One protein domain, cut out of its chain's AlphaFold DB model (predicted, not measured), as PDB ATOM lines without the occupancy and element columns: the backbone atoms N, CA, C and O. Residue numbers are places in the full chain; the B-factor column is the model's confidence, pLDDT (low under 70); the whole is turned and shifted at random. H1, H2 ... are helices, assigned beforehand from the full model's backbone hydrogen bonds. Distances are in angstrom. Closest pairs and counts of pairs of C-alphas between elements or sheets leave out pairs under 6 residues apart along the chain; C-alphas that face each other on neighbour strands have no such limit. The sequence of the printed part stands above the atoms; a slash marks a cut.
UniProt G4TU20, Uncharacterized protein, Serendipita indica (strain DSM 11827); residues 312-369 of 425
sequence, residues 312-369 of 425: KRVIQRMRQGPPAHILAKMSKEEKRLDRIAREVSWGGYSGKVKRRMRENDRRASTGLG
ATOM      1  N   LYS A 312      49.275  -0.405  33.980       93.06
ATOM      2  CA  LYS A 312      49.337  -1.698  34.692       93.06
ATOM      3  C   LYS A 312      48.671  -1.647  36.072       93.06
ATOM      4  O   LYS A 312      48.044  -2.619  36.486       93.06
ATOM      5  N   ARG A 313      48.822  -0.532  36.793       90.38
ATOM      6  CA  ARG A 313      48.225  -0.341  38.119       90.38
ATOM      7  C   ARG A 313      46.706  -0.243  38.030       90.38
ATOM      8  O   ARG A 313      46.032  -0.822  38.874       90.38
ATOM      9  N   VAL A 314      46.185   0.444  37.016       91.25
ATOM     10  CA  VAL A 314      44.754   0.462  36.693       91.25
ATOM     11  C   VAL A 314      44.247  -0.949  36.431       91.25
ATOM     12  O   VAL A 314      43.318  -1.387  37.094       91.25
ATOM     13  N   ILE A 315      44.905  -1.695  35.540       94.06
ATOM     14  CA  ILE A 315      44.497  -3.064  35.206       94.06
ATOM     15  C   ILE A 315      44.507  -3.942  36.463       94.06
ATOM     16  O   ILE A 315      43.589  -4.726  36.685       94.06
ATOM     17  N   GLN A 316      45.525  -3.800  37.317       93.69
ATOM     18  CA  GLN A 316      45.599  -4.526  38.581       93.69
ATOM     19  C   GLN A 316      44.472  -4.129  39.542       93.69
ATOM     20  O   GLN A 316      43.888  -5.011  40.155       93.69
ATOM     21  N   ARG A 317      44.139  -2.837  39.643       90.75
ATOM     22  CA  ARG A 317      43.027  -2.331  40.461       90.75
ATOM     23  C   ARG A 317      41.678  -2.848  39.967       90.75
ATOM     24  O   ARG A 317      40.874  -3.284  40.772       90.75
ATOM     25  N   MET A 318      41.460  -2.866  38.653       91.25
ATOM     26  CA  MET A 318      40.243  -3.415  38.046       91.25
ATOM     27  C   MET A 318      40.112  -4.925  38.278       91.25
ATOM     28  O   MET A 318      39.006  -5.437  38.407       91.25
ATOM     29  N   ARG A 319      41.243  -5.642  38.344       92.81
ATOM     30  CA  ARG A 319      41.286  -7.082  38.644       92.81
ATOM     31  C   ARG A 319      41.173  -7.403  40.132       92.81
ATOM     32  O   ARG A 319      40.829  -8.532  40.464       92.81
ATOM     33  N   GLN A 320      41.507  -6.467  41.018       92.19
ATOM     34  CA  GLN A 320      41.295  -6.637  42.451       92.19
ATOM     35  C   GLN A 320      39.785  -6.631  42.687       92.19
ATOM     36  O   GLN A 320      39.166  -5.583  42.581       92.19
ATOM     37  N   GLY A 321      39.213  -7.820  42.907       91.81
ATOM     38  CA  GLY A 321      37.843  -8.049  43.372       91.81
ATOM     39  C   GLY A 321      37.700  -7.734  44.866       91.81
ATOM     40  O   GLY A 321      38.712  -7.763  45.574       91.81
ATOM     41  N   PRO A 322      36.480  -7.518  45.397       93.19
ATOM     42  CA  PRO A 322      36.264  -7.718  46.824       93.19
ATOM     43  C   PRO A 322      36.594  -9.183  47.174       93.19
ATOM     44  O   PRO A 322      36.497 -10.061  46.308       93.19
ATOM     45  N   PRO A 323      36.973  -9.488  48.424       95.88
ATOM     46  CA  PRO A 323      37.100 -10.866  48.889       95.88
ATOM     47  C   PRO A 323      35.845 -11.698  48.577       95.88
ATOM     48  O   PRO A 323      34.727 -11.186  48.628       95.88
ATOM     49  N   ALA A 324      36.017 -12.995  48.298       96.50
ATOM     50  CA  ALA A 324      34.934 -13.872  47.832       96.50
ATOM     51  C   ALA A 324      33.709 -13.904  48.770       96.50
ATOM     52  O   ALA A 324      32.575 -13.912  48.301       96.50
ATOM     53  N   HIS A 325      33.925 -13.854  50.088       96.94
ATOM     54  CA  HIS A 325      32.841 -13.842  51.074       96.94
ATOM     55  C   HIS A 325      32.028 -12.536  51.056       96.94
ATOM     56  O   HIS A 325      30.823 -12.567  51.291       96.94
ATOM     57  N   ILE A 326      32.657 -11.396  50.742       95.62
ATOM     58  CA  ILE A 326      31.961 -10.114  50.557       95.62
ATOM     59  C   ILE A 326      31.204 -10.151  49.231       95.62
ATOM     60  O   ILE A 326      30.018  -9.847  49.190       95.62
ATOM     61  N   LEU A 327      31.851 -10.630  48.164       95.38
ATOM     62  CA  LEU A 327      31.216 -10.816  46.857       95.38
ATOM     63  C   LEU A 327      29.964 -11.701  46.910       95.38
ATOM     64  O   LEU A 327      29.027 -11.455  46.154       95.38
ATOM     65  N   ALA A 328      29.931 -12.725  47.762       96.38
ATOM     66  CA  ALA A 328      28.754 -13.575  47.928       96.38
ATOM     67  C   ALA A 328      27.564 -12.809  48.530       96.38
ATOM     68  O   ALA A 328      26.433 -13.022  48.106       96.38
ATOM     69  N   LYS A 329      27.833 -11.887  49.463       97.00
ATOM     70  CA  LYS A 329      26.820 -11.062  50.137       97.00
ATOM     71  C   LYS A 329      26.386  -9.846  49.319       97.00
ATOM     72  O   LYS A 329      25.290  -9.346  49.524       97.00
ATOM     73  N   MET A 330      27.233  -9.382  48.399       96.31
ATOM     74  CA  MET A 330      26.942  -8.196  47.597       96.31
ATOM     75  C   MET A 330      25.811  -8.430  46.596       96.31
ATOM     76  O   MET A 330      25.818  -9.411  45.833       96.31
ATOM     77  N   SER A 331      24.905  -7.459  46.522       96.69
ATOM     78  CA  SER A 331      23.865  -7.418  45.498       96.69
ATOM     79  C   SER A 331      24.473  -7.253  44.094       96.69
ATOM     80  O   SER A 331      25.645  -6.896  43.916       96.69
ATOM     81  N   LYS A 332      23.690  -7.536  43.043       95.94
ATOM     82  CA  LYS A 332      24.146  -7.338  41.652       95.94
ATOM     83  C   LYS A 332      24.496  -5.870  41.377       95.94
ATOM     84  O   LYS A 332      25.464  -5.596  40.667       95.94
ATOM     85  N   GLU A 333      23.743  -4.948  41.965       93.06
ATOM     86  CA  GLU A 333      23.972  -3.508  41.848       93.06
ATOM     87  C   GLU A 333      25.246  -3.084  42.565       93.06
ATOM     88  O   GLU A 333      26.077  -2.402  41.975       93.06
ATOM     89  N   GLU A 334      25.477  -3.567  43.785       94.12
ATOM     90  CA  GLU A 334      26.713  -3.293  44.521       94.12
ATOM     91  C   GLU A 334      27.938  -3.810  43.767       94.12
ATOM     92  O   GLU A 334      28.948  -3.116  43.675       94.12
ATOM     93  N   LYS A 335      27.847  -4.997  43.150       95.56
ATOM     94  CA  LYS A 335      28.907  -5.536  42.279       95.56
ATOM     95  C   LYS A 335      29.164  -4.642  41.067       95.56
ATOM     96  O   LYS A 335      30.314  -4.491  40.646       95.56
ATOM     97  N   ARG A 336      28.110  -4.066  40.479       94.62
ATOM     98  CA  ARG A 336      28.213  -3.125  39.355       94.62
ATOM     99  C   ARG A 336      28.855  -1.813  39.801       94.62
ATOM    100  O   ARG A 336      29.794  -1.362  39.151       94.62
ATOM    101  N   LEU A 337      28.398  -1.238  40.911       94.12
ATOM    102  CA  LEU A 337      28.934  -0.000  41.472       94.12
ATOM    103  C   LEU A 337      30.399  -0.163  41.893       94.12
ATOM    104  O   LEU A 337      31.209   0.704  41.590       94.12
ATOM    105  N   ASP A 338      30.766  -1.295  42.497       94.50
ATOM    106  CA  ASP A 338      32.153  -1.632  42.841       94.50
ATOM    107  C   ASP A 338      33.046  -1.776  41.600       94.50
ATOM    108  O   ASP A 338      34.170  -1.268  41.574       94.50
ATOM    109  N   ARG A 339      32.539  -2.392  40.525       94.44
ATOM    110  CA  ARG A 339      33.256  -2.447  39.242       94.44
ATOM    111  C   ARG A 339      33.501  -1.044  38.683       94.44
ATOM    112  O   ARG A 339      34.646  -0.721  38.374       94.44
ATOM    113  N   ILE A 340      32.462  -0.209  38.620       92.94
ATOM    114  CA  ILE A 340      32.532   1.176  38.122       92.94
ATOM    115  C   ILE A 340      33.469   2.024  38.996       92.94
ATOM    116  O   ILE A 340      34.282   2.800  38.492       92.94
ATOM    117  N   ALA A 341      33.434   1.838  40.315       92.56
ATOM    118  CA  ALA A 341      34.321   2.530  41.242       92.56
ATOM    119  C   ALA A 341      35.806   2.184  41.025       92.56
ATOM    120  O   ALA A 341      36.684   2.991  41.341       92.56
ATOM    121  N   ARG A 342      36.110   1.015  40.446       90.50
ATOM    122  CA  ARG A 342      37.479   0.575  40.125       90.50
ATOM    123  C   ARG A 342      37.953   0.952  38.725       90.50
ATOM    124  O   ARG A 342      39.156   0.848  38.469       90.50
ATOM    125  N   GLU A 343      37.058   1.393  37.843       89.88
ATOM    126  CA  GLU A 343      37.407   1.889  36.508       89.88
ATOM    127  C   GLU A 343      38.269   3.159  36.580       89.88
ATOM    128  O   GLU A 343      38.431   3.779  37.633       89.88
ATOM    129  N   VAL A 344      38.869   3.562  35.458       88.88
ATOM    130  CA  VAL A 344      39.748   4.746  35.411       88.88
ATOM    131  C   VAL A 344      38.956   6.042  35.416       88.88
ATOM    132  O   VAL A 344      39.371   7.000  36.064       88.88
ATOM    133  N   SER A 345      37.807   6.056  34.735       86.56
ATOM    134  CA  SER A 345      37.050   7.275  34.454       86.56
ATOM    135  C   SER A 345      36.626   8.004  35.727       86.56
ATOM    136  O   SER A 345      36.144   7.394  36.681       86.56
ATOM    137  N   TRP A 346      36.845   9.317  35.757       82.00
ATOM    138  CA  TRP A 346      36.374  10.212  36.819       82.00
ATOM    139  C   TRP A 346      35.195  11.085  36.370       82.00
ATOM    140  O   TRP A 346      34.661  11.838  37.180       82.00
ATOM    141  N   GLY A 347      34.791  10.986  35.099       87.06
ATOM    142  CA  GLY A 347      33.707  11.773  34.513       87.06
ATOM    143  C   GLY A 347      32.333  11.106  34.630       87.06
ATOM    144  O   GLY A 347      32.221   9.885  34.794       87.06
ATOM    145  N   GLY A 348      31.280  11.922  34.528       91.25
ATOM    146  CA  GLY A 348      29.884  11.481  34.453       91.25
ATOM    147  C   GLY A 348      29.450  10.586  35.618       91.25
ATOM    148  O   GLY A 348      29.775  10.839  36.781       91.25
ATOM    149  N   TYR A 349      28.734   9.509  35.290       90.44
ATOM    150  CA  TYR A 349      28.201   8.554  36.265       90.44
ATOM    151  C   TYR A 349      29.297   7.890  37.115       90.44
ATOM    152  O   TYR A 349      29.174   7.811  38.336       90.44
ATOM    153  N   SER A 350      30.419   7.489  36.505       88.62
ATOM    154  CA  SER A 350      31.535   6.857  37.228       88.62
ATOM    155  C   SER A 350      32.141   7.770  38.304       88.62
ATOM    156  O   SER A 350      32.451   7.320  39.410       88.62
ATOM    157  N   GLY A 351      32.235   9.072  38.015       90.75
ATOM    158  CA  GLY A 351      32.646  10.094  38.974       90.75
ATOM    159  C   GLY A 351      31.665  10.240  40.135       90.75
ATOM    160  O   GLY A 351      32.099  10.265  41.289       90.75
ATOM    161  N   LYS A 352      30.354  10.276  39.846       92.94
ATOM    162  CA  LYS A 352      29.287  10.325  40.865       92.94
ATOM    163  C   LYS A 352      29.361   9.113  41.806       92.94
ATOM    164  O   LYS A 352      29.437   9.293  43.020       92.94
ATOM    165  N   VAL A 353      29.457   7.896  41.258       92.88
ATOM    166  CA  VAL A 353      29.572   6.645  42.038       92.88
ATOM    167  C   VAL A 353      30.799   6.662  42.955       92.88
ATOM    168  O   VAL A 353      30.695   6.347  44.141       92.88
ATOM    169  N   LYS A 354      31.962   7.085  42.445       93.12
ATOM    170  CA  LYS A 354      33.198   7.175  43.240       93.12
ATOM    171  C   LYS A 354      33.123   8.211  44.358       93.12
ATOM    172  O   LYS A 354      33.674   7.973  45.431       93.12
ATOM    173  N   ARG A 355      32.487   9.364  44.117       92.56
ATOM    174  CA  ARG A 355      32.264  10.386  45.154       92.56
ATOM    175  C   ARG A 355      31.354   9.843  46.253       92.56
ATOM    176  O   ARG A 355      31.746   9.909  47.413       92.56
ATOM    177  N   ARG A 356      30.237   9.207  45.877       92.75
ATOM    178  CA  ARG A 356      29.299   8.573  46.815       92.75
ATOM    179  C   ARG A 356      29.975   7.502  47.675       92.75
ATOM    180  O   ARG A 356      29.831   7.524  48.890       92.75
ATOM    181  N   MET A 357      30.775   6.611  47.078       90.44
ATOM    182  CA  MET A 357      31.524   5.601  47.844       90.44
ATOM    183  C   MET A 357      32.512   6.226  48.837       90.44
ATOM    184  O   MET A 357      32.552   5.813  49.990       90.44
ATOM    185  N   ARG A 358      33.270   7.254  48.426       89.81
ATOM    186  CA  ARG A 358      34.204   7.954  49.328       89.81
ATOM    187  C   ARG A 358      33.500   8.641  50.492       89.81
ATOM    188  O   ARG A 358      34.052   8.689  51.587       89.81
ATOM    189  N   GLU A 359      32.327   9.213  50.251       92.31
ATOM    190  CA  GLU A 359      31.533   9.833  51.307       92.31
ATOM    191  C   GLU A 359      30.997   8.789  52.288       92.31
ATOM    192  O   GLU A 359      31.113   8.987  53.494       92.31
ATOM    193  N   ASN A 360      30.512   7.650  51.787       89.06
ATOM    194  CA  ASN A 360      30.094   6.528  52.625       89.06
ATOM    195  C   ASN A 360      31.247   6.002  53.493       89.06
ATOM    196  O   ASN A 360      31.062   5.828  54.696       89.06
ATOM    197  N   ASP A 361      32.444   5.822  52.922       88.38
ATOM    198  CA  ASP A 361      33.640   5.414  53.676       88.38
ATOM    199  C   ASP A 361      33.992   6.439  54.767       88.38
ATOM    200  O   ASP A 361      34.322   6.076  55.899       88.38
ATOM    201  N   ARG A 362      33.890   7.740  54.450       89.56
ATOM    202  CA  ARG A 362      34.127   8.826  55.411       89.56
ATOM    203  C   ARG A 362      33.100   8.793  56.543       89.56
ATOM    204  O   ARG A 362      33.507   8.843  57.700       89.56
ATOM    205  N   ARG A 363      31.808   8.655  56.232       89.31
ATOM    206  CA  ARG A 363      30.725   8.578  57.226       89.31
ATOM    207  C   ARG A 363      30.896   7.380  58.154       89.31
ATOM    208  O   ARG A 363      30.932   7.575  59.370       89.31
ATOM    209  N   ALA A 364      31.151   6.201  57.584       87.62
ATOM    210  CA  ALA A 364      31.429   4.984  58.337       87.62
ATOM    211  C   ALA A 364      32.618   5.160  59.298       87.62
ATOM    212  O   ALA A 364      32.537   4.745  60.451       87.62
ATOM    213  N   SER A 365      33.693   5.836  58.867       87.31
ATOM    214  CA  SER A 365      34.841   6.125  59.743       87.31
ATOM    215  C   SER A 365      34.524   7.103  60.882       87.31
ATOM    216  O   SER A 365      35.149   7.037  61.936       87.31
ATOM    217  N   THR A 366      33.544   7.988  60.688       89.44
ATOM    218  CA  THR A 366      33.078   8.957  61.695       89.44
ATOM    219  C   THR A 366      31.928   8.439  62.565       89.44
ATOM    220  O   THR A 366      31.428   9.185  63.398       89.44
ATOM    221  N   GLY A 367      31.476   7.195  62.370       86.56
ATOM    222  CA  GLY A 367      30.314   6.636  63.076       86.56
ATOM    223  C   GLY A 367      28.963   7.199  62.621       86.56
ATOM    224  O   GLY A 367      27.930   6.852  63.188       86.56
ATOM    225  N   LEU A 368      28.949   8.037  61.583       81.00
ATOM    226  CA  LEU A 368      27.723   8.440  60.907       81.00
ATOM    227  C   LEU A 368      27.270   7.256  60.049       81.00
ATOM    228  O   LEU A 368      28.062   6.700  59.282       81.00
ATOM    229  N   GLY A 369      26.008   6.851  60.193       78.31
ATOM    230  CA  GLY A 369      25.424   5.799  59.364       78.31
ATOM    231  C   GLY A 369      25.600   6.083  57.860       78.31
ATOM    232  O   GLY A 369      25.864   7.228  57.464       78.31
TER     233      GLY A 369
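AT A GLANCE: This is residues 312 to 369 of the 425 residues of an uncharacterized protein of Serendipita indica (strain DSM 11827) (UniProt G4TU20). Three short helices, H1, H2 and H3, make an open, loose loop, and the longer H4 turns off about perpendicular to H3, its last turns and residues 366 to 367 sticking out as an arm. The 58 printed residues hold four named helices, H1 to H4 in order, and no named strand: all helix. The whole is only just compact, close to loose, with a radius of gyration of the C-alphas of 12.3 A, and spans 35 by 30 by 20 A.

HOW THE PARTS SIT: Start at H1, residues 312 to 319, which only just touches H3, residues 332 to 342, with 3 pairs of C-alphas within 8 A, the closest those of Met 318 and Arg 342, 5.3 A; they run opposite ways at a shallow tilt of 8 degrees. H2, residues 324 to 329, is close to H3 but not clearly touching, the closest C-alphas being Leu 327 and Lys 335, 7.4 A. H4, residues 348 to 365, touches H3 with residues 350 to 357 alone, closest at the C-alphas of Ala 341 and Lys 354, 5.2 A, about perpendicular at 82 degrees. H1 and H2 are each apart from H4. Every O i to N i+4 pair is within hydrogen-bond range in H1, H3 and H4; in H2 1 of 2 is.

IN THESE COORDINATES: Find C-alpha 312 at (49.337, -1.698, 34.692), where H1 begins its 10.5 A. H2 measures 8.9 A and H3 15.6 A. H4 runs 26.3 A to C-alpha 365 at (34.841, 6.125, 59.743).

THE WHOLE: The C-alphas of Lys 312 and Leu 368 are the two farthest apart, 35.5 A. The printed part has no cut, the three links are tight, and no printed residue is under 70 in pLDDT.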